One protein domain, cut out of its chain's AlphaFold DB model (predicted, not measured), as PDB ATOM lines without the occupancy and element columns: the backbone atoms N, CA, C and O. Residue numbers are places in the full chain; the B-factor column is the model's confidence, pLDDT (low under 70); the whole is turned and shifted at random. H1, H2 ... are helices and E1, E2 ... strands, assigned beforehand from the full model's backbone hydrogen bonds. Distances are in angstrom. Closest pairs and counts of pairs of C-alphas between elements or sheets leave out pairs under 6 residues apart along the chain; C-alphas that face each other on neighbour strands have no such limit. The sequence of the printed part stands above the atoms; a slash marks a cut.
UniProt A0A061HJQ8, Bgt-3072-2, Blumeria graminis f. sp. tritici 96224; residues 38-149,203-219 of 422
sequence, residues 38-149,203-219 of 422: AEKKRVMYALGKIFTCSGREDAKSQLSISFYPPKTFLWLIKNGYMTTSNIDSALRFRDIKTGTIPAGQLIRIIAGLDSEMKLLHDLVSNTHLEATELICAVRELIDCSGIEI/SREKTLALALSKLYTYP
ATOM      1  N   ALA A  38       7.428 -21.439  -5.505       62.06
ATOM      2  CA  ALA A  38       7.439 -20.112  -6.136       62.06
ATOM      3  C   ALA A  38       6.177 -19.887  -6.984       62.06
ATOM      4  O   ALA A  38       5.643 -18.777  -7.032       62.06
ATOM      5  N   GLU A  39       5.663 -20.957  -7.591       78.69
ATOM      6  CA  GLU A  39       4.436 -20.951  -8.392       78.69
ATOM      7  C   GLU A  39       3.222 -20.583  -7.542       78.69
ATOM      8  O   GLU A  39       2.509 -19.649  -7.889       78.69
ATOM      9  N   LYS A  40       3.050 -21.196  -6.361       83.31
ATOM     10  CA  LYS A  40       1.919 -20.900  -5.466       83.31
ATOM     11  C   LYS A  40       1.872 -19.423  -5.062       83.31
ATOM     12  O   LYS A  40       0.818 -18.803  -5.141       83.31
ATOM     13  N   LYS A  41       3.007 -18.831  -4.669       84.69
ATOM     14  CA  LYS A  41       3.065 -17.404  -4.289       84.69
ATOM     15  C   LYS A  41       2.732 -16.481  -5.464       84.69
ATOM     16  O   LYS A  41       2.048 -15.479  -5.280       84.69
ATOM     17  N   ARG A  42       3.187 -16.824  -6.671       84.94
ATOM     18  CA  ARG A  42       2.913 -16.048  -7.891       84.94
ATOM     19  C   ARG A  42       1.470 -16.184  -8.355       84.94
ATOM     20  O   ARG A  42       0.887 -15.181  -8.746       84.94
ATOM     21  N   VAL A  43       0.894 -17.380  -8.260       88.88
ATOM     22  CA  VAL A  43      -0.531 -17.634  -8.512       88.88
ATOM     23  C   VAL A  43      -1.380 -16.803  -7.554       88.88
ATOM     24  O   VAL A  43      -2.234 -16.053  -8.012       88.88
ATOM     25  N   MET A  44      -1.090 -16.839  -6.249       88.44
ATOM     26  CA  MET A  44      -1.810 -16.032  -5.256       88.44
ATOM     27  C   MET A  44      -1.667 -14.527  -5.524       88.44
ATOM     28  O   MET A  44      -2.648 -13.792  -5.467       88.44
ATOM     29  N   TYR A  45      -0.468 -14.059  -5.888       88.75
ATOM     30  CA  TYR A  45      -0.257 -12.658  -6.257       88.75
ATOM     31  C   TYR A  45      -1.038 -12.260  -7.520       88.75
ATOM     32  O   TYR A  45      -1.668 -11.204  -7.544       88.75
ATOM     33  N   ALA A  46      -1.023 -13.100  -8.558       89.00
ATOM     34  CA  ALA A  46      -1.758 -12.861  -9.794       89.00
ATOM     35  C   ALA A  46      -3.272 -12.824  -9.539       89.00
ATOM     36  O   ALA A  46      -3.927 -11.862  -9.937       89.00
ATOM     37  N   LEU A  47      -3.815 -13.807  -8.812       88.19
ATOM     38  CA  LEU A  47      -5.232 -13.857  -8.446       88.19
ATOM     39  C   LEU A  47      -5.644 -12.637  -7.611       88.19
ATOM     40  O   LEU A  47      -6.644 -12.005  -7.933       88.19
ATOM     41  N   GLY A  48      -4.844 -12.228  -6.622       86.25
ATOM     42  CA  GLY A  48      -5.131 -11.052  -5.785       86.25
ATOM     43  C   GLY A  48      -4.992  -9.696  -6.499       86.25
ATOM     44  O   GLY A  48      -5.406  -8.664  -5.958       86.25
ATOM     45  N   LYS A  49      -4.387  -9.674  -7.696       86.00
ATOM     46  CA  LYS A  49      -4.315  -8.498  -8.579       86.00
ATOM     47  C   LYS A  49      -5.428  -8.473  -9.622       86.00
ATOM     48  O   LYS A  49      -5.903  -7.389  -9.946       86.00
ATOM     49  N   ILE A  50      -5.816  -9.636 -10.142       87.81
ATOM     50  CA  ILE A  50      -6.899  -9.776 -11.126       87.81
ATOM     51  C   ILE A  50      -8.249  -9.551 -10.443       87.81
ATOM     52  O   ILE A  50      -9.072  -8.777 -10.935       87.81
ATOM     53  N   PHE A  51      -8.449 -10.186  -9.288       87.38
ATOM     54  CA  PHE A  51      -9.703 -10.167  -8.554       87.38
ATOM     55  C   PHE A  51      -9.713  -9.152  -7.423       87.38
ATOM     56  O   PHE A  51      -8.742  -8.973  -6.686       87.38
ATOM     57  N   THR A  52     -10.874  -8.538  -7.250       84.69
ATOM     58  CA  THR A  52     -11.212  -7.698  -6.108       84.69
ATOM     59  C   THR A  52     -12.586  -8.063  -5.593       84.69
ATOM     60  O   THR A  52     -13.490  -8.369  -6.365       84.69
ATOM     61  N   CYS A  53     -12.751  -8.018  -4.279       79.06
ATOM     62  CA  CYS A  53     -14.029  -8.264  -3.638       79.06
ATOM     63  C   CYS A  53     -14.475  -6.987  -2.933       79.06
ATOM     64  O   CYS A  53     -13.764  -6.469  -2.070       79.06
ATOM     65  N   SER A  54     -15.634  -6.463  -3.325       74.00
ATOM     66  CA  SER A  54     -16.289  -5.373  -2.612       74.00
ATOM     67  C   SER A  54     -17.243  -5.976  -1.585       74.00
ATOM     68  O   SER A  54     -18.307  -6.485  -1.940       74.00
ATOM     69  N   GLY A  55     -16.846  -5.945  -0.315       63.72
ATOM     70  CA  GLY A  55     -17.734  -6.198   0.816       63.72
ATOM     71  C   GLY A  55     -18.150  -4.863   1.416       63.72
ATOM     72  O   GLY A  55     -17.332  -4.199   2.046       63.72
ATOM     73  N   ARG A  56     -19.398  -4.441   1.198       52.69
ATOM     74  CA  ARG A  56     -20.011  -3.401   2.037       52.69
ATOM     75  C   ARG A  56     -20.551  -4.117   3.271       52.69
ATOM     76  O   ARG A  56     -21.092  -5.202   3.107       52.69
ATOM     77  N   GLU A  57     -20.391  -3.545   4.461       55.59
ATOM     78  CA  GLU A  57     -20.576  -4.235   5.756       55.59
ATOM     79  C   GLU A  57     -21.927  -4.970   5.939       55.59
ATOM     80  O   GLU A  57     -21.967  -5.927   6.702       55.59
ATOM     81  N   ASP A  58     -22.965  -4.649   5.151       52.78
ATOM     82  CA  ASP A  58     -24.278  -5.328   5.156       52.78
ATOM     83  C   ASP A  58     -24.676  -6.014   3.826       52.78
ATOM     84  O   ASP A  58     -25.750  -6.610   3.717       52.78
ATOM     85  N   ALA A  59     -23.843  -5.942   2.780       57.94
ATOM     86  CA  ALA A  59     -24.145  -6.490   1.454       57.94
ATOM     87  C   ALA A  59     -23.267  -7.706   1.126       57.94
ATOM     88  O   ALA A  59     -22.070  -7.734   1.413       57.94
ATOM     89  N   LYS A  60     -23.871  -8.710   0.476       62.66
ATOM     90  CA  LYS A  60     -23.183  -9.922   0.002       62.66
ATOM     91  C   LYS A  60     -21.908  -9.527  -0.753       62.66
ATOM     92  O   LYS A  60     -21.968  -8.735  -1.689       62.66
ATOM     93  N   SER A  61     -20.776 -10.091  -0.334       72.62
ATOM     94  CA  SER A  61     -19.467  -9.879  -0.960       72.62
ATOM     95  C   SER A  61     -19.565 -10.130  -2.467       72.62
ATOM     96  O   SER A  61     -20.009 -11.206  -2.866       72.62
ATOM     97  N   GLN A  62     -19.215  -9.139  -3.294       80.00
ATOM     98  CA  GLN A  62     -19.253  -9.247  -4.756       80.00
ATOM     99  C   GLN A  62     -17.841  -9.274  -5.336       80.00
ATOM    100  O   GLN A  62     -17.067  -8.328  -5.178       80.00
ATOM    101  N   LEU A  63     -17.519 -10.371  -6.017       83.69
ATOM    102  CA  LEU A  63     -16.296 -10.539  -6.782       83.69
ATOM    103  C   LEU A  63     -16.384  -9.723  -8.084       83.69
ATOM    104  O   LEU A  63     -17.413  -9.692  -8.758       83.69
ATOM    105  N   SER A  64     -15.296  -9.045  -8.430       85.00
ATOM    106  CA  SER A  64     -15.142  -8.231  -9.637       85.00
ATOM    107  C   SER A  64     -13.720  -8.372 -10.179       85.00
ATOM    108  O   SER A  64     -12.792  -8.706  -9.433       85.00
ATOM    109  N   ILE A  65     -13.539  -8.123 -11.476       85.62
ATOM    110  CA  ILE A  65     -12.215  -8.103 -12.105       85.62
ATOM    111  C   ILE A  65     -11.729  -6.660 -12.159       85.62
ATOM    112  O   ILE A  65     -12.290  -5.835 -12.871       85.62
ATOM    113  N   SER A  66     -10.666  -6.370 -11.412       83.62
ATOM    114  CA  SER A  66      -9.994  -5.066 -11.446       83.62
ATOM    115  C   SER A  66      -9.055  -4.930 -12.638       83.62
ATOM    116  O   SER A  66      -8.838  -3.835 -13.150       83.62
ATOM    117  N   PHE A  67      -8.447  -6.038 -13.056       84.38
ATOM    118  CA  PHE A  67      -7.445  -6.050 -14.109       84.38
ATOM    119  C   PHE A  67      -7.520  -7.361 -14.887       84.38
ATOM    120  O   PHE A  67      -7.432  -8.434 -14.291       84.38
ATOM    121  N   TYR A  68      -7.647  -7.278 -16.214       86.25
ATOM    122  CA  TYR A  68      -7.763  -8.441 -17.095       86.25
ATOM    123  C   TYR A  68      -6.515  -8.606 -17.985       86.25
ATOM    124  O   TYR A  68      -6.435  -7.993 -19.047       86.25
ATOM    125  N   PRO A  69      -5.518  -9.411 -17.565       88.19
ATOM    126  CA  PRO A  69      -4.372  -9.797 -18.388       88.19
ATOM    127  C   PRO A  69      -4.650 -11.110 -19.151       88.19
ATOM    128  O   PRO A  69      -4.505 -12.183 -18.559       88.19
ATOM    129  N   PRO A  70      -4.954 -11.093 -20.465       84.88
ATOM    130  CA  PRO A  70      -5.484 -12.270 -21.169       84.88
ATOM    131  C   PRO A  70      -4.558 -13.497 -21.142       84.88
ATOM    132  O   PRO A  70      -5.000 -14.618 -20.909       84.88
ATOM    133  N   LYS A  71      -3.244 -13.294 -21.318       87.44
ATOM    134  CA  LYS A  71      -2.255 -14.390 -21.327       87.44
ATOM    135  C   LYS A  71      -2.111 -15.055 -19.957       87.44
ATOM    136  O   LYS A  71      -2.037 -16.276 -19.869       87.44
ATOM    137  N   THR A  72      -2.084 -14.253 -18.894       87.06
ATOM    138  CA  THR A  72      -1.987 -14.755 -17.518       87.06
ATOM    139  C   THR A  72      -3.292 -15.417 -17.091       87.06
ATOM    140  O   THR A  72      -3.258 -16.437 -16.417       87.06
ATOM    141  N   PHE A  73      -4.432 -14.873 -17.521       88.25
ATOM    142  CA  PHE A  73      -5.753 -15.431 -17.249       88.25
ATOM    143  C   PHE A  73      -5.906 -16.826 -17.866       88.25
ATOM    144  O   PHE A  73      -6.223 -17.783 -17.164       88.25
ATOM    145  N   LEU A  74      -5.555 -16.973 -19.149       87.06
ATOM    146  CA  LEU A  74      -5.564 -18.268 -19.826       87.06
ATOM    147  C   LEU A  74      -4.565 -19.250 -19.199       87.06
ATOM    148  O   LEU A  74      -4.865 -20.430 -19.053       87.06
ATOM    149  N   TRP A  75      -3.385 -18.771 -18.790       89.06
ATOM    150  CA  TRP A  75      -2.408 -19.593 -18.075       89.06
ATOM    151  C   TRP A  75      -2.952 -20.096 -16.727       89.06
ATOM    152  O   TRP A  75      -2.771 -21.267 -16.404       89.06
ATOM    153  N   LEU A  76      -3.661 -19.260 -15.961       88.94
ATOM    154  CA  LEU A  76      -4.288 -19.670 -14.697       88.94
ATOM    155  C   LEU A  76      -5.370 -20.739 -14.909       88.94
ATOM    156  O   LEU A  76      -5.447 -21.682 -14.122       88.94
ATOM    157  N   ILE A  77      -6.167 -20.607 -15.973       89.50
ATOM    158  CA  ILE A  77      -7.215 -21.569 -16.336       89.50
ATOM    159  C   ILE A  77      -6.607 -22.900 -16.787       89.50
ATOM    160  O   ILE A  77      -6.942 -23.939 -16.228       89.50
ATOM    161  N   LYS A  78      -5.664 -22.874 -17.739       87.75
ATOM    162  CA  LYS A  78      -5.041 -24.089 -18.292       87.75
ATOM    163  C   LYS A  78      -4.319 -24.932 -17.243       87.75
ATOM    164  O   LYS A  78      -4.287 -26.147 -17.366       87.75
ATOM    165  N   ASN A  79      -3.754 -24.300 -16.214       87.12
ATOM    166  CA  ASN A  79      -3.088 -25.008 -15.118       87.12
ATOM    167  C   ASN A  79      -4.032 -25.367 -13.954       87.12
ATOM    168  O   ASN A  79      -3.569 -25.865 -12.930       87.12
ATOM    169  N   GLY A  80      -5.335 -25.090 -14.061       85.81
ATOM    170  CA  GLY A  80      -6.308 -25.476 -13.037       85.81
ATOM    171  C   GLY A  80      -6.253 -24.646 -11.747       85.81
ATOM    172  O   GLY A  80      -6.875 -25.013 -10.752       85.81
ATOM    173  N   TYR A  81      -5.529 -23.520 -11.724       87.88
ATOM    174  CA  TYR A  81      -5.368 -22.698 -10.517       87.88
ATOM    175  C   TYR A  81      -6.567 -21.794 -10.222       87.88
ATOM    176  O   TYR A  81      -6.651 -21.204  -9.142       87.88
ATOM    177  N   MET A  82      -7.489 -21.691 -11.174       85.88
ATOM    178  CA  MET A  82      -8.679 -20.859 -11.102       85.88
ATOM    179  C   MET A  82      -9.793 -21.547 -10.299       85.88
ATOM    180  O   MET A  82     -10.679 -22.179 -10.866       85.88
ATOM    181  N   THR A  83      -9.725 -21.442  -8.970       86.88
ATOM    182  CA  THR A  83     -10.733 -21.981  -8.040       86.88
ATOM    183  C   THR A  83     -11.132 -20.935  -7.000       86.88
ATOM    184  O   THR A  83     -10.318 -20.091  -6.615       86.88
ATOM    185  N   THR A  84     -12.364 -21.005  -6.491       86.50
ATOM    186  CA  THR A  84     -12.856 -20.118  -5.417       86.50
ATOM    187  C   THR A  84     -11.976 -20.138  -4.178       86.50
ATOM    188  O   THR A  84     -11.683 -19.082  -3.626       86.50
ATOM    189  N   SER A  85     -11.488 -21.313  -3.775       87.06
ATOM    190  CA  SER A  85     -10.588 -21.460  -2.625       87.06
ATOM    191  C   SER A  85      -9.251 -20.737  -2.829       87.06
ATOM    192  O   SER A  85      -8.754 -20.069  -1.915       87.06
ATOM    193  N   ASN A  86      -8.679 -20.810  -4.037       88.00
ATOM    194  CA  ASN A  86      -7.446 -20.095  -4.364       88.00
ATOM    195  C   ASN A  86      -7.676 -18.580  -4.432       88.00
ATOM    196  O   ASN A  86      -6.819 -17.819  -3.988       88.00
ATOM    197  N   ILE A  87      -8.829 -18.139  -4.942       88.00
ATOM    198  CA  ILE A  87      -9.193 -16.718  -4.993       88.00
ATOM    199  C   ILE A  87      -9.426 -16.170  -3.579       88.00
ATOM    200  O   ILE A  87      -8.870 -15.127  -3.246       88.00
ATOM    201  N   ASP A  88     -10.158 -16.883  -2.718       86.25
ATOM    202  CA  ASP A  88     -10.361 -16.490  -1.314       86.25
ATOM    203  C   ASP A  88      -9.016 -16.414  -0.571       86.25
ATOM    204  O   ASP A  88      -8.683 -15.406   0.052       86.25
ATOM    205  N   SER A  89      -8.158 -17.424  -0.742       85.50
ATOM    206  CA  SER A  89      -6.802 -17.419  -0.175       85.50
ATOM    207  C   SER A  89      -5.956 -16.236  -0.668       85.50
ATOM    208  O   SER A  89      -5.215 -15.636   0.115       85.50
ATOM    209  N   ALA A  90      -6.067 -15.871  -1.949       86.12
ATOM    210  CA  ALA A  90      -5.351 -14.742  -2.537       86.12
ATOM    211  C   ALA A  90      -5.849 -13.383  -2.018       86.12
ATOM    212  O   ALA A  90      -5.045 -12.473  -1.802       86.12
ATOM    213  N   LEU A  91      -7.156 -13.243  -1.788       83.94
ATOM    214  CA  LEU A  91      -7.759 -12.025  -1.240       83.94
ATOM    215  C   LEU A  91      -7.412 -11.841   0.241       83.94
ATOM    216  O   LEU A  91      -7.040 -10.736   0.644       83.94
ATOM    217  N   ARG A  92      -7.411 -12.930   1.021       83.62
ATOM    218  CA  ARG A  92      -6.949 -12.935   2.420       83.62
ATOM    219  C   ARG A  92      -5.470 -12.584   2.541       83.62
ATOM    220  O   ARG A  92      -5.089 -11.849   3.443       83.62
ATOM    221  N   PHE A  93      -4.636 -13.051   1.610       80.50
ATOM    222  CA  PHE A  93      -3.214 -12.694   1.575       80.50
ATOM    223  C   PHE A  93      -2.976 -11.191   1.349       80.50
ATOM    224  O   PHE A  93      -1.936 -10.664   1.732       80.50
ATOM    225  N   ARG A  94      -3.939 -10.486   0.742       74.88
ATOM    226  CA  ARG A  94      -3.893  -9.035   0.512       74.88
ATOM    227  C   ARG A  94      -4.507  -8.223   1.666       74.88
ATOM    228  O   ARG A  94      -4.641  -7.010   1.540       74.88
ATOM    229  N   ASP A  95      -4.852  -8.883   2.773       64.88
ATOM    230  CA  ASP A  95      -5.417  -8.278   3.986       64.88
ATOM    231  C   ASP A  95      -6.761  -7.560   3.754       64.88
ATOM    232  O   ASP A  95      -7.165  -6.649   4.480       64.88
ATOM    233  N   ILE A  96      -7.490  -7.975   2.713       64.50
ATOM    234  CA  ILE A  96      -8.854  -7.514   2.472       64.50
ATOM    235  C   ILE A  96      -9.755  -8.387   3.349       64.50
ATOM    236  O   ILE A  96      -9.800  -9.604   3.168       64.50
ATOM    237  N   LYS A  97     -10.470  -7.783   4.308       63.34
ATOM    238  CA  LYS A  97     -11.514  -8.462   5.096       63.34
ATOM    239  C   LYS A  97     -12.692  -8.807   4.182       63.34
ATOM    240  O   LYS A  97     -13.700  -8.110   4.155       63.34
ATOM    241  N   THR A  98     -12.538  -9.843   3.375       60.53
ATOM    242  CA  THR A  98     -13.584 -10.332   2.482       60.53
ATOM    243  C   THR A  98     -14.373 -11.407   3.205       60.53
ATOM    244  O   THR A  98     -13.790 -12.341   3.757       60.53
ATOM    245  N   GLY A  99     -15.700 -11.290   3.200       62.84
ATOM    246  CA  GLY A  99     -16.550 -12.432   3.513       62.84
ATOM    247  C   GLY A  99     -16.315 -13.558   2.503       62.84
ATOM    248  O   GLY A  99     -15.763 -13.330   1.423       62.84
ATOM    249  N   THR A 100     -16.731 -14.776   2.851       73.44
ATOM    250  CA  THR A 100     -16.695 -15.922   1.935       73.44
ATOM    251  C   THR A 100     -17.375 -15.548   0.616       73.44
ATOM    252  O   THR A 100     -18.505 -15.054   0.617       73.44
ATOM    253  N   ILE A 101     -16.679 -15.763  -0.504       76.94
ATOM    254  CA  ILE A 101     -17.208 -15.497  -1.846       76.94
ATOM    255  C   ILE A 101     -18.452 -16.378  -2.034       76.94
ATOM    256  O   ILE A 101     -18.352 -17.595  -1.863       76.94
ATOM    257  N   PRO A 102     -19.630 -15.812  -2.348       79.94
ATOM    258  CA  PRO A 102     -20.815 -16.624  -2.570       79.94
ATOM    259  C   PRO A 102     -20.656 -17.445  -3.853       79.94
ATOM    260  O   PRO A 102     -20.044 -17.003  -4.831       79.94
ATOM    261  N   ALA A 103     -21.231 -18.648  -3.835       80.44
ATOM    262  CA  ALA A 103     -21.144 -19.594  -4.939       80.44
ATOM    263  C   ALA A 103     -21.611 -18.977  -6.269       80.44
ATOM    264  O   ALA A 103     -22.545 -18.172  -6.314       80.44
ATOM    265  N   GLY A 104     -20.925 -19.336  -7.357       81.25
ATOM    266  CA  GLY A 104     -21.299 -18.944  -8.717       81.25
ATOM    267  C   GLY A 104     -20.851 -17.554  -9.167       81.25
ATOM    268  O   GLY A 104     -21.000 -17.230 -10.344       81.25
ATOM    269  N   GLN A 105     -20.268 -16.723  -8.295       85.56
ATOM    270  CA  GLN A 105     -19.767 -15.408  -8.716       85.56
ATOM    271  C   GLN A 105     -18.600 -15.488  -9.695       85.56
ATOM    272  O   GLN A 105     -18.553 -14.705 -10.638       85.56
ATOM    273  N   LEU A 106     -17.682 -16.435  -9.496       87.50
ATOM    274  CA  LEU A 106     -16.571 -16.659 -10.417       87.50
ATOM    275  C   LEU A 106     -17.085 -16.934 -11.835       87.50
ATOM    276  O   LEU A 106     -16.625 -16.335 -12.803       87.50
ATOM    277  N   ILE A 107     -18.088 -17.800 -11.932       89.00
ATOM    278  CA  ILE A 107     -18.679 -18.218 -13.200       89.00
ATOM    279  C   ILE A 107     -19.427 -17.073 -13.864       89.00
ATOM    280  O   ILE A 107     -19.206 -16.842 -15.043       89.00
ATOM    281  N   ARG A 108     -20.236 -16.310 -13.123       87.38
ATOM    282  CA  ARG A 108     -20.944 -15.135 -13.664       87.38
ATOM    283  C   ARG A 108     -20.008 -14.110 -14.278       87.38
ATOM    284  O   ARG A 108     -20.300 -13.536 -15.320       87.38
ATOM    285  N   ILE A 109     -18.873 -13.879 -13.629       86.62
ATOM    286  CA  ILE A 109     -17.859 -12.958 -14.135       86.62
ATOM    287  C   ILE A 109     -17.241 -13.503 -15.424       86.62
ATOM    288  O   ILE A 109     -17.072 -12.751 -16.375       86.62
ATOM    289  N   ILE A 110     -16.907 -14.795 -15.464       87.12
ATOM    290  CA  ILE A 110     -16.312 -15.423 -16.651       87.12
ATOM    291  C   ILE A 110     -17.317 -15.466 -17.810       87.12
ATOM    292  O   ILE A 110     -16.953 -15.116 -18.927       87.12
ATOM    293  N   ALA A 111     -18.574 -15.810 -17.538       85.19
ATOM    294  CA  ALA A 111     -19.674 -15.786 -18.497       85.19
ATOM    295  C   ALA A 111     -19.920 -14.370 -19.048       85.19
ATOM    296  O   ALA A 111     -20.119 -14.195 -20.243       85.19
ATOM    297  N   GLY A 112     -19.826 -13.339 -18.200       83.12
ATOM    298  CA  GLY A 112     -19.932 -11.942 -18.632       83.12
ATOM    299  C   GLY A 112     -18.733 -11.429 -19.441       83.12
ATOM    300  O   GLY A 112     -18.857 -10.417 -20.127       83.12
ATOM    301  N   LEU A 113     -17.574 -12.092 -19.366       83.00
ATOM    302  CA  LEU A 113     -16.388 -11.737 -20.152       83.00
ATOM    303  C   LEU A 113     -16.380 -12.360 -21.548       83.00
ATOM    304  O   LEU A 113     -15.736 -11.813 -22.443       83.00
ATOM    305  N   ASP A 114     -17.032 -13.508 -21.722       80.50
ATOM    306  CA  ASP A 114     -16.971 -14.288 -22.950       80.50
ATOM    307  C   ASP A 114     -18.360 -14.739 -23.405       80.50
ATOM    308  O   ASP A 114     -18.940 -15.678 -22.864       80.50
ATOM    309  N   SER A 115     -18.851 -14.095 -24.465       77.88
ATOM    310  CA  SER A 115     -20.116 -14.455 -25.107       77.88
ATOM    311  C   SER A 115     -20.060 -15.804 -25.835       77.88
ATOM    312  O   SER A 115     -21.110 -16.408 -26.043       77.88
ATOM    313  N   GLU A 116     -18.877 -16.279 -26.242       71.19
ATOM    314  CA  GLU A 116     -18.708 -17.574 -26.918       71.19
ATOM    315  C   GLU A 116     -18.551 -18.735 -25.918       71.19
ATOM    316  O   GLU A 116     -18.536 -19.894 -26.322       71.19
ATOM    317  N   MET A 117     -18.460 -18.445 -24.612       80.44
ATOM    318  CA  MET A 117     -18.319 -19.422 -23.518       80.44
ATOM    319  C   MET A 117     -17.102 -20.359 -23.637       80.44
ATOM    320  O   MET A 117     -17.012 -21.363 -22.926       80.44
ATOM    321  N   LYS A 118     -16.112 -20.025 -24.469       84.44
ATOM    322  CA  LYS A 118     -14.863 -20.784 -24.639       84.44
ATOM    323  C   LYS A 118     -13.992 -20.715 -23.387       84.44
ATOM    324  O   LYS A 118     -13.413 -21.718 -22.978       84.44
ATOM    325  N   LEU A 119     -13.947 -19.564 -22.718       85.38
ATOM    326  CA  LEU A 119     -13.267 -19.420 -21.428       85.38
ATOM    327  C   LEU A 119     -13.942 -20.251 -20.336       85.38
ATOM    328  O   LEU A 119     -13.256 -20.808 -19.478       85.38
ATOM    329  N   LEU A 120     -15.274 -20.362 -20.374       87.38
ATOM    330  CA  LEU A 120     -16.021 -21.211 -19.449       87.38
ATOM    331  C   LEU A 120     -15.771 -22.696 -19.743       87.38
ATOM    332  O   LEU A 120     -15.563 -23.462 -18.806       87.38
ATOM    333  N   HIS A 121     -15.694 -23.095 -21.016       88.25
ATOM    334  CA  HIS A 121     -15.266 -24.438 -21.416       88.25
ATOM    335  C   HIS A 121     -13.874 -24.783 -20.872       88.25
ATOM    336  O   HIS A 121     -13.676 -25.832 -20.253       88.25
ATOM    337  N   ASP A 122     -12.899 -23.894 -21.067       86.56
ATOM    338  CA  ASP A 122     -11.522 -24.104 -20.614       86.56
ATOM    339  C   ASP A 122     -11.421 -24.148 -19.082       86.56
ATOM    340  O   ASP A 122     -10.613 -24.905 -18.538       86.56
ATOM    341  N   LEU A 123     -12.264 -23.383 -18.382       88.81
ATOM    342  CA  LEU A 123     -12.399 -23.453 -16.931       88.81
ATOM    343  C   LEU A 123     -12.958 -24.815 -16.514       88.81
ATOM    344  O   LEU A 123     -12.296 -25.558 -15.797       88.81
ATOM    345  N   VAL A 124     -14.148 -25.168 -17.006       89.81
ATOM    346  CA  VAL A 124     -14.841 -26.408 -16.639       89.81
ATOM    347  C   VAL A 124     -14.016 -27.631 -17.006       89.81
ATOM    348  O   VAL A 124     -14.076 -28.607 -16.273       89.81
ATOM    349  N   SER A 125     -13.223 -27.614 -18.077       88.94
ATOM    350  CA  SER A 125     -12.357 -28.737 -18.454       88.94
ATOM    351  C   SER A 125     -11.140 -28.884 -17.542       88.94
ATOM    352  O   SER A 125     -10.947 -29.964 -16.974       88.94
ATOM    353  N   ASN A 126     -10.371 -27.813 -17.337       86.69
ATOM    354  CA  ASN A 126      -9.053 -27.890 -16.701       86.69
ATOM    355  C   ASN A 126      -9.070 -27.727 -15.175       86.69
ATOM    356  O   ASN A 126      -8.095 -28.089 -14.519       86.69
ATOM    357  N   THR A 127     -10.142 -27.188 -14.585       86.50
ATOM    358  CA  THR A 127     -10.188 -26.924 -13.140       86.50
ATOM    359  C   THR A 127     -11.077 -27.919 -12.387       86.50
ATOM    360  O   THR A 127     -11.990 -28.556 -12.932       86.50
ATOM    361  N   HIS A 128     -10.783 -28.069 -11.093       85.62
ATOM    362  CA  HIS A 128     -11.634 -28.771 -10.136       85.62
ATOM    363  C   HIS A 128     -12.592 -27.760  -9.501       85.62
ATOM    364  O   HIS A 128     -12.262 -27.120  -8.502       85.62
ATOM    365  N   LEU A 129     -13.754 -27.586 -10.128       87.44
ATOM    366  CA  LEU A 129     -14.829 -26.730  -9.629       87.44
ATOM    367  C   LEU A 129     -15.628 -27.456  -8.548       87.44
ATOM    368  O   LEU A 129     -15.824 -28.664  -8.629       87.44
ATOM    369  N   GLU A 130     -16.103 -26.727  -7.541       88.62
ATOM    370  CA  GLU A 130     -17.020 -27.272  -6.538       88.62
ATOM    371  C   GLU A 130     -18.404 -27.548  -7.156       88.62
ATOM    372  O   GLU A 130     -18.781 -26.928  -8.152       88.62
ATOM    373  N   ALA A 131     -19.195 -28.446  -6.560       88.69
ATOM    374  CA  ALA A 131     -20.543 -28.763  -7.038       88.69
ATOM    375  C   ALA A 131     -21.434 -27.515  -7.178       88.69
ATOM    376  O   ALA A 131     -22.168 -27.383  -8.152       88.69
ATOM    377  N   THR A 132     -21.340 -26.575  -6.235       89.81
ATOM    378  CA  THR A 132     -22.102 -25.317  -6.254       89.81
ATOM    379  C   THR A 132     -21.706 -24.423  -7.427       89.81
ATOM    380  O   THR A 132     -22.567 -23.810  -8.053       89.81
ATOM    381  N   GLU A 133     -20.420 -24.400  -7.779       90.00
ATOM    382  CA  GLU A 133     -19.929 -23.713  -8.968       90.00
ATOM    383  C   GLU A 133     -20.419 -24.415 -10.234       90.00
ATOM    384  O   GLU A 133     -21.027 -23.775 -11.080       90.00
ATOM    385  N   LEU A 134     -20.273 -25.736 -10.352       91.56
ATOM    386  CA  LEU A 134     -20.766 -26.475 -11.523       91.56
ATOM    387  C   LEU A 134     -22.264 -26.254 -11.772       91.56
ATOM    388  O   LEU A 134     -22.668 -26.049 -12.913       91.56
ATOM    389  N   ILE A 135     -23.076 -26.225 -10.714       91.69
ATOM    390  CA  ILE A 135     -24.508 -25.909 -10.796       91.69
ATOM    391  C   ILE A 135     -24.713 -24.489 -11.340       91.69
ATOM    392  O   ILE A 135     -25.491 -24.284 -12.267       91.69
ATOM    393  N   CYS A 136     -23.976 -23.495 -10.845       89.25
ATOM    394  CA  CYS A 136     -24.039 -22.148 -11.414       89.25
ATOM    395  C   CYS A 136     -23.549 -22.088 -12.872       89.25
ATOM    396  O   CYS A 136     -24.112 -21.327 -13.649       89.25
ATOM    397  N   ALA A 137     -22.565 -22.897 -13.273       89.75
ATOM    398  CA  ALA A 137     -22.103 -22.971 -14.663       89.75
ATOM    399  C   ALA A 137     -23.194 -23.513 -15.584       89.75
ATOM    400  O   ALA A 137     -23.450 -22.928 -16.633       89.75
ATOM    401  N   VAL A 138     -23.879 -24.582 -15.171       89.81
ATOM    402  CA  VAL A 138     -25.015 -25.137 -15.916       89.81
ATOM    403  C   VAL A 138     -26.125 -24.098 -16.059       89.81
ATOM    404  O   VAL A 138     -26.667 -23.948 -17.149       89.81
ATOM    405  N   ARG A 139     -26.428 -23.334 -15.006       88.44
ATOM    406  CA  ARG A 139     -27.416 -22.251 -15.076       88.44
ATOM    407  C   ARG A 139     -27.053 -21.189 -16.105       88.44
ATOM    408  O   ARG A 139     -27.870 -20.901 -16.966       88.44
ATOM    409  N   GLU A 140     -25.852 -20.622 -16.022       85.12
ATOM    410  CA  GLU A 140     -25.442 -19.563 -16.954       85.12
ATOM    411  C   GLU A 140     -25.408 -20.093 -18.400       85.12
ATOM    412  O   GLU A 140     -25.764 -19.372 -19.327       85.12
ATOM    413  N   LEU A 141     -25.070 -21.374 -18.605       84.00
ATOM    414  CA  LEU A 141     -25.156 -22.023 -19.916       84.00
ATOM    415  C   LEU A 141     -26.600 -22.184 -20.406       84.00
ATOM    416  O   LEU A 141     -26.838 -21.993 -21.594       84.00
ATOM    417  N   ILE A 142     -27.558 -22.514 -19.534       80.81
ATOM    418  CA  ILE A 142     -28.989 -22.592 -19.881       80.81
ATOM    419  C   ILE A 142     -29.525 -21.204 -20.238       80.81
ATOM    420  O   ILE A 142     -30.133 -21.040 -21.296       80.81
ATOM    421  N   ASP A 143     -29.233 -20.209 -19.398       80.06
ATOM    422  CA  ASP A 143     -29.673 -18.823 -19.572       80.06
ATOM    423  C   ASP A 143     -29.099 -18.233 -20.881       80.06
ATOM    424  O   ASP A 143     -29.819 -17.611 -21.660       80.06
ATOM    425  N   CYS A 144     -27.825 -18.506 -21.191       71.44
ATOM    426  CA  CYS A 144     -27.175 -18.058 -22.431       71.44
ATOM    427  C   CYS A 144     -27.526 -18.901 -23.663       71.44
ATOM    428  O   CYS A 144     -27.307 -18.465 -24.795       71.44
ATOM    429  N   SER A 145     -28.028 -20.124 -23.479       62.16
ATOM    430  CA  SER A 145     -28.486 -20.947 -24.602       62.16
ATOM    431  C   SER A 145     -29.812 -20.460 -25.156       62.16
ATOM    432  O   SER A 145     -30.164 -20.896 -26.248       62.16
ATOM    433  N   GLY A 146     -30.500 -19.543 -24.458       52.91
ATOM    434  CA  GLY A 146     -31.778 -19.011 -24.904       52.91
ATOM    435  C   GLY A 146     -32.686 -20.164 -25.288       52.91
ATOM    436  O   GLY A 146     -33.149 -20.215 -26.424       52.91
ATOM    437  N   ILE A 147     -32.848 -21.141 -24.382       49.22
ATOM    438  CA  ILE A 147     -33.856 -22.187 -24.548       49.22
ATOM    439  C   ILE A 147     -35.207 -21.480 -24.415       49.22
ATOM    440  O   ILE A 147     -35.876 -21.533 -23.386       49.22
ATOM    441  N   GLU A 148     -35.586 -20.769 -25.472       38.38
ATOM    442  CA  GLU A 148     -36.961 -20.522 -25.832       38.38
ATOM    443  C   GLU A 148     -37.533 -21.918 -26.057       38.38
ATOM    444  O   GLU A 148     -37.445 -22.497 -27.141       38.38
ATOM    445  N   ILE A 149     -38.050 -22.512 -24.977       41.00
ATOM    446  CA  ILE A 149     -39.037 -23.584 -25.079       41.00
ATOM    447  C   ILE A 149     -40.015 -23.072 -26.137       41.00
ATOM    448  O   ILE A 149     -40.513 -21.966 -25.925       41.00
ATOM    449  N   SER A 203     -19.349 -25.740 -29.069       70.31
ATOM    450  CA  SER A 203     -18.541 -25.435 -27.877       70.31
ATOM    451  C   SER A 203     -19.395 -25.374 -26.602       70.31
ATOM    452  O   SER A 203     -19.016 -25.942 -25.576       70.31
ATOM    453  N   ARG A 204     -20.592 -24.780 -26.676       77.75
ATOM    454  CA  ARG A 204     -21.530 -24.651 -25.548       77.75
ATOM    455  C   ARG A 204     -22.150 -25.981 -25.152       77.75
ATOM    456  O   ARG A 204     -22.112 -26.336 -23.979       77.75
ATOM    457  N   GLU A 205     -22.648 -26.737 -26.127       77.69
ATOM    458  CA  GLU A 205     -23.223 -28.068 -25.903       77.69
ATOM    459  C   GLU A 205     -22.183 -29.022 -25.297       77.69
ATOM    460  O   GLU A 205     -22.448 -29.678 -24.290       77.69
ATOM    461  N   LYS A 206     -20.946 -29.015 -25.821       81.50
ATOM    462  CA  LYS A 206     -19.827 -29.775 -25.238       81.50
ATOM    463  C   LYS A 206     -19.507 -29.324 -23.815       81.50
ATOM    464  O   LYS A 206     -19.257 -30.168 -22.957       81.50
ATOM    465  N   THR A 207     -19.533 -28.017 -23.548       85.62
ATOM    466  CA  THR A 207     -19.312 -27.476 -22.196       85.62
ATOM    467  C   THR A 207     -20.399 -27.927 -21.235       85.62
ATOM    468  O   THR A 207     -20.093 -28.315 -20.111       85.62
ATOM    469  N   LEU A 208     -21.656 -27.911 -21.675       86.94
ATOM    470  CA  LEU A 208     -22.797 -28.336 -20.879       86.94
ATOM    471  C   LEU A 208     -22.714 -29.830 -20.568       86.94
ATOM    472  O   LEU A 208     -22.770 -30.206 -19.400       86.94
ATOM    473  N   ALA A 209     -22.482 -30.671 -21.576       86.62
ATOM    474  CA  ALA A 209     -22.288 -32.106 -21.387       86.62
ATOM    475  C   ALA A 209     -21.126 -32.398 -20.419       86.62
ATOM    476  O   ALA A 209     -21.250 -33.218 -19.506       86.62
ATOM    477  N   LEU A 210     -20.013 -31.671 -20.555       88.44
ATOM    478  CA  LEU A 210     -18.867 -31.790 -19.657       88.44
ATOM    479  C   LEU A 210     -19.210 -31.348 -18.227       88.44
ATOM    480  O   LEU A 210     -18.869 -32.055 -17.276       88.44
ATOM    481  N   ALA A 211     -19.910 -30.226 -18.057       90.19
ATOM    482  CA  ALA A 211     -20.339 -29.727 -16.754       90.19
ATOM    483  C   ALA A 211     -21.278 -30.718 -16.053       90.19
ATOM    484  O   ALA A 211     -21.066 -31.024 -14.879       90.19
ATOM    485  N   LEU A 212     -22.249 -31.289 -16.775       90.00
ATOM    486  CA  LEU A 212     -23.143 -32.323 -16.246       90.00
ATOM    487  C   LEU A 212     -22.376 -33.603 -15.877       90.00
ATOM    488  O   LEU A 212     -22.637 -34.192 -14.828       90.00
ATOM    489  N   SER A 213     -21.377 -34.004 -16.674       90.06
ATOM    490  CA  SER A 213     -20.536 -35.175 -16.368       90.06
ATOM    491  C   SER A 213     -19.705 -34.996 -15.096       90.06
ATOM    492  O   SER A 213     -19.620 -35.906 -14.266       90.06
ATOM    493  N   LYS A 214     -19.153 -33.795 -14.880       90.12
ATOM    494  CA  LYS A 214     -18.451 -33.458 -13.639       90.12
ATOM    495  C   LYS A 214     -19.422 -33.365 -12.465       90.12
ATOM    496  O   LYS A 214     -19.104 -33.865 -11.388       90.12
ATOM    497  N   LEU A 215     -20.615 -32.805 -12.672       90.06
ATOM    498  CA  LEU A 215     -21.643 -32.704 -11.636       90.06
ATOM    499  C   LEU A 215     -22.091 -34.088 -11.144       90.06
ATOM    500  O   LEU A 215     -22.176 -34.299  -9.938       90.06
ATOM    501  N   TYR A 216     -22.259 -35.055 -12.050       89.06
ATOM    502  CA  TYR A 216     -22.601 -36.447 -11.720       89.06
ATOM    503  C   TYR A 216     -21.564 -37.160 -10.826       89.06
ATOM    504  O   TYR A 216     -21.863 -38.155 -10.162       89.06
ATOM    505  N   THR A 217     -20.326 -36.662 -10.770       91.19
ATOM    506  CA  THR A 217     -19.288 -37.249  -9.909       91.19
ATOM    507  C   THR A 217     -19.570 -37.002  -8.418       91.19
ATOM    508  O   THR A 217     -19.112 -37.773  -7.569       91.19
ATOM    509  N   TYR A 218     -20.354 -35.971  -8.083       92.44
ATOM    510  CA  TYR A 218     -20.698 -35.608  -6.707       92.44
ATOM    511  C   TYR A 218     -21.849 -36.462  -6.137       92.44
ATOM    512  O   TYR A 218     -22.634 -37.029  -6.893       92.44
ATOM    513  N   PRO A 219     -21.968 -36.582  -4.800       93.94
ATOM    514  CA  PRO A 219     -23.114 -37.223  -4.157       93.94
ATOM    515  C   PRO A 219     -24.431 -36.474  -4.397       93.94
ATOM    516  O   PRO A 219     -24.472 -35.245  -4.296       93.94
TER     517      PRO A 219
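What this domain is: This is residues 38 to 149 and 203 to 219 of the 422 residues of the protein "Bgt-3072-2" of Blumeria graminis f. sp. tritici 96224 (UniProt A0A061HJQ8). At one end four helices, H4, H5, H6 and H7, stand loosely side by side as a small bundle; at the other, H1 and H3 cross nearly at a right angle. Between them the short hairpin E1 and E2 has H3 near E1 and H4 near E2, and H2 packs on H5 of the bundle. The printed part has 129 residues, with seven named helices and two named strands in the order H1 E1 E2 H2 H3 H4 H5 H6 H7; the sheet, order E1 - E2, is antiparallel, and the class is mostly helix. The whole is compact, with a radius of gyration of the C-alphas of 14.7 A and spans of 46 by 36 by 31 A.

How they stand to each other: Begin with H1, residues 38 to 50: with its residues 44 to 48 alone it touches H3, residues 84 to 93, about perpendicular at 89 degrees; their closest C-alphas are those of Met 44 and Ala 90, 4.6 A apart. Next look at E1, residues 51 to 54, and E2, residues 62 to 65, an antiparallel hairpin in which N 52 and O 64 are 2.9 A apart and N 64 and O 52 2.8 A, within hydrogen-bond range. The closest C-alphas of E2 and H4, residues 105 to 113, are those of Leu 63 and Gln 105, 6.3 A apart. H2, residues 70 to 78, touches H5, residues 118 to 126, at Ile 77 and Leu 123, their closest C-alphas, 5.5 A apart; the shallow tilt of 34 degrees is only just short of steep. H5 is the hub, touching three helices. H4 and H5 form a helical hairpin at a steep tilt of 39 degrees, with the C-alphas of Ile 110 and Leu 120 closest at 6.4 A. H6, residues 131 to 145, touches H4 at a shallow tilt of 29 degrees, the same way, with the C-alphas of Ile 107 and Ala 137 closest at 6.0 A. H7, residues 203 to 215, touches H5, with the C-alphas of His 121 and Thr 207 closest at 5.1 A, and H6, with those of Ala 131 and Leu 215 closest at 6.2 A. H4 and H7 are apart. In H1 to H7 every O i to N i+4 pair is within hydrogen-bond range.

Where its parts are: Find C-alpha 38 at (7.439, -20.112, -6.136); from there H1 runs 18.4 A to C-alpha 50. H3 measures 14.0 A. H6 runs 20.8 A from C-alpha 131 at (-20.543, -28.763, -7.038), and H7 18.1 A to C-alpha 215 at (-21.643, -32.704, -11.636).

The domain as a whole: The C-alphas of Ala 38 and Ile 149 are the two farthest apart, 50.3 A. Residues 150 to 202 are not printed; C-alphas 149 and 203 are 20.8 A apart across the cut. H3 to H4 is a long link. The model's pLDDT is under 70 at residues 38, 55 to 60, 95 to 99 and 145 to 149.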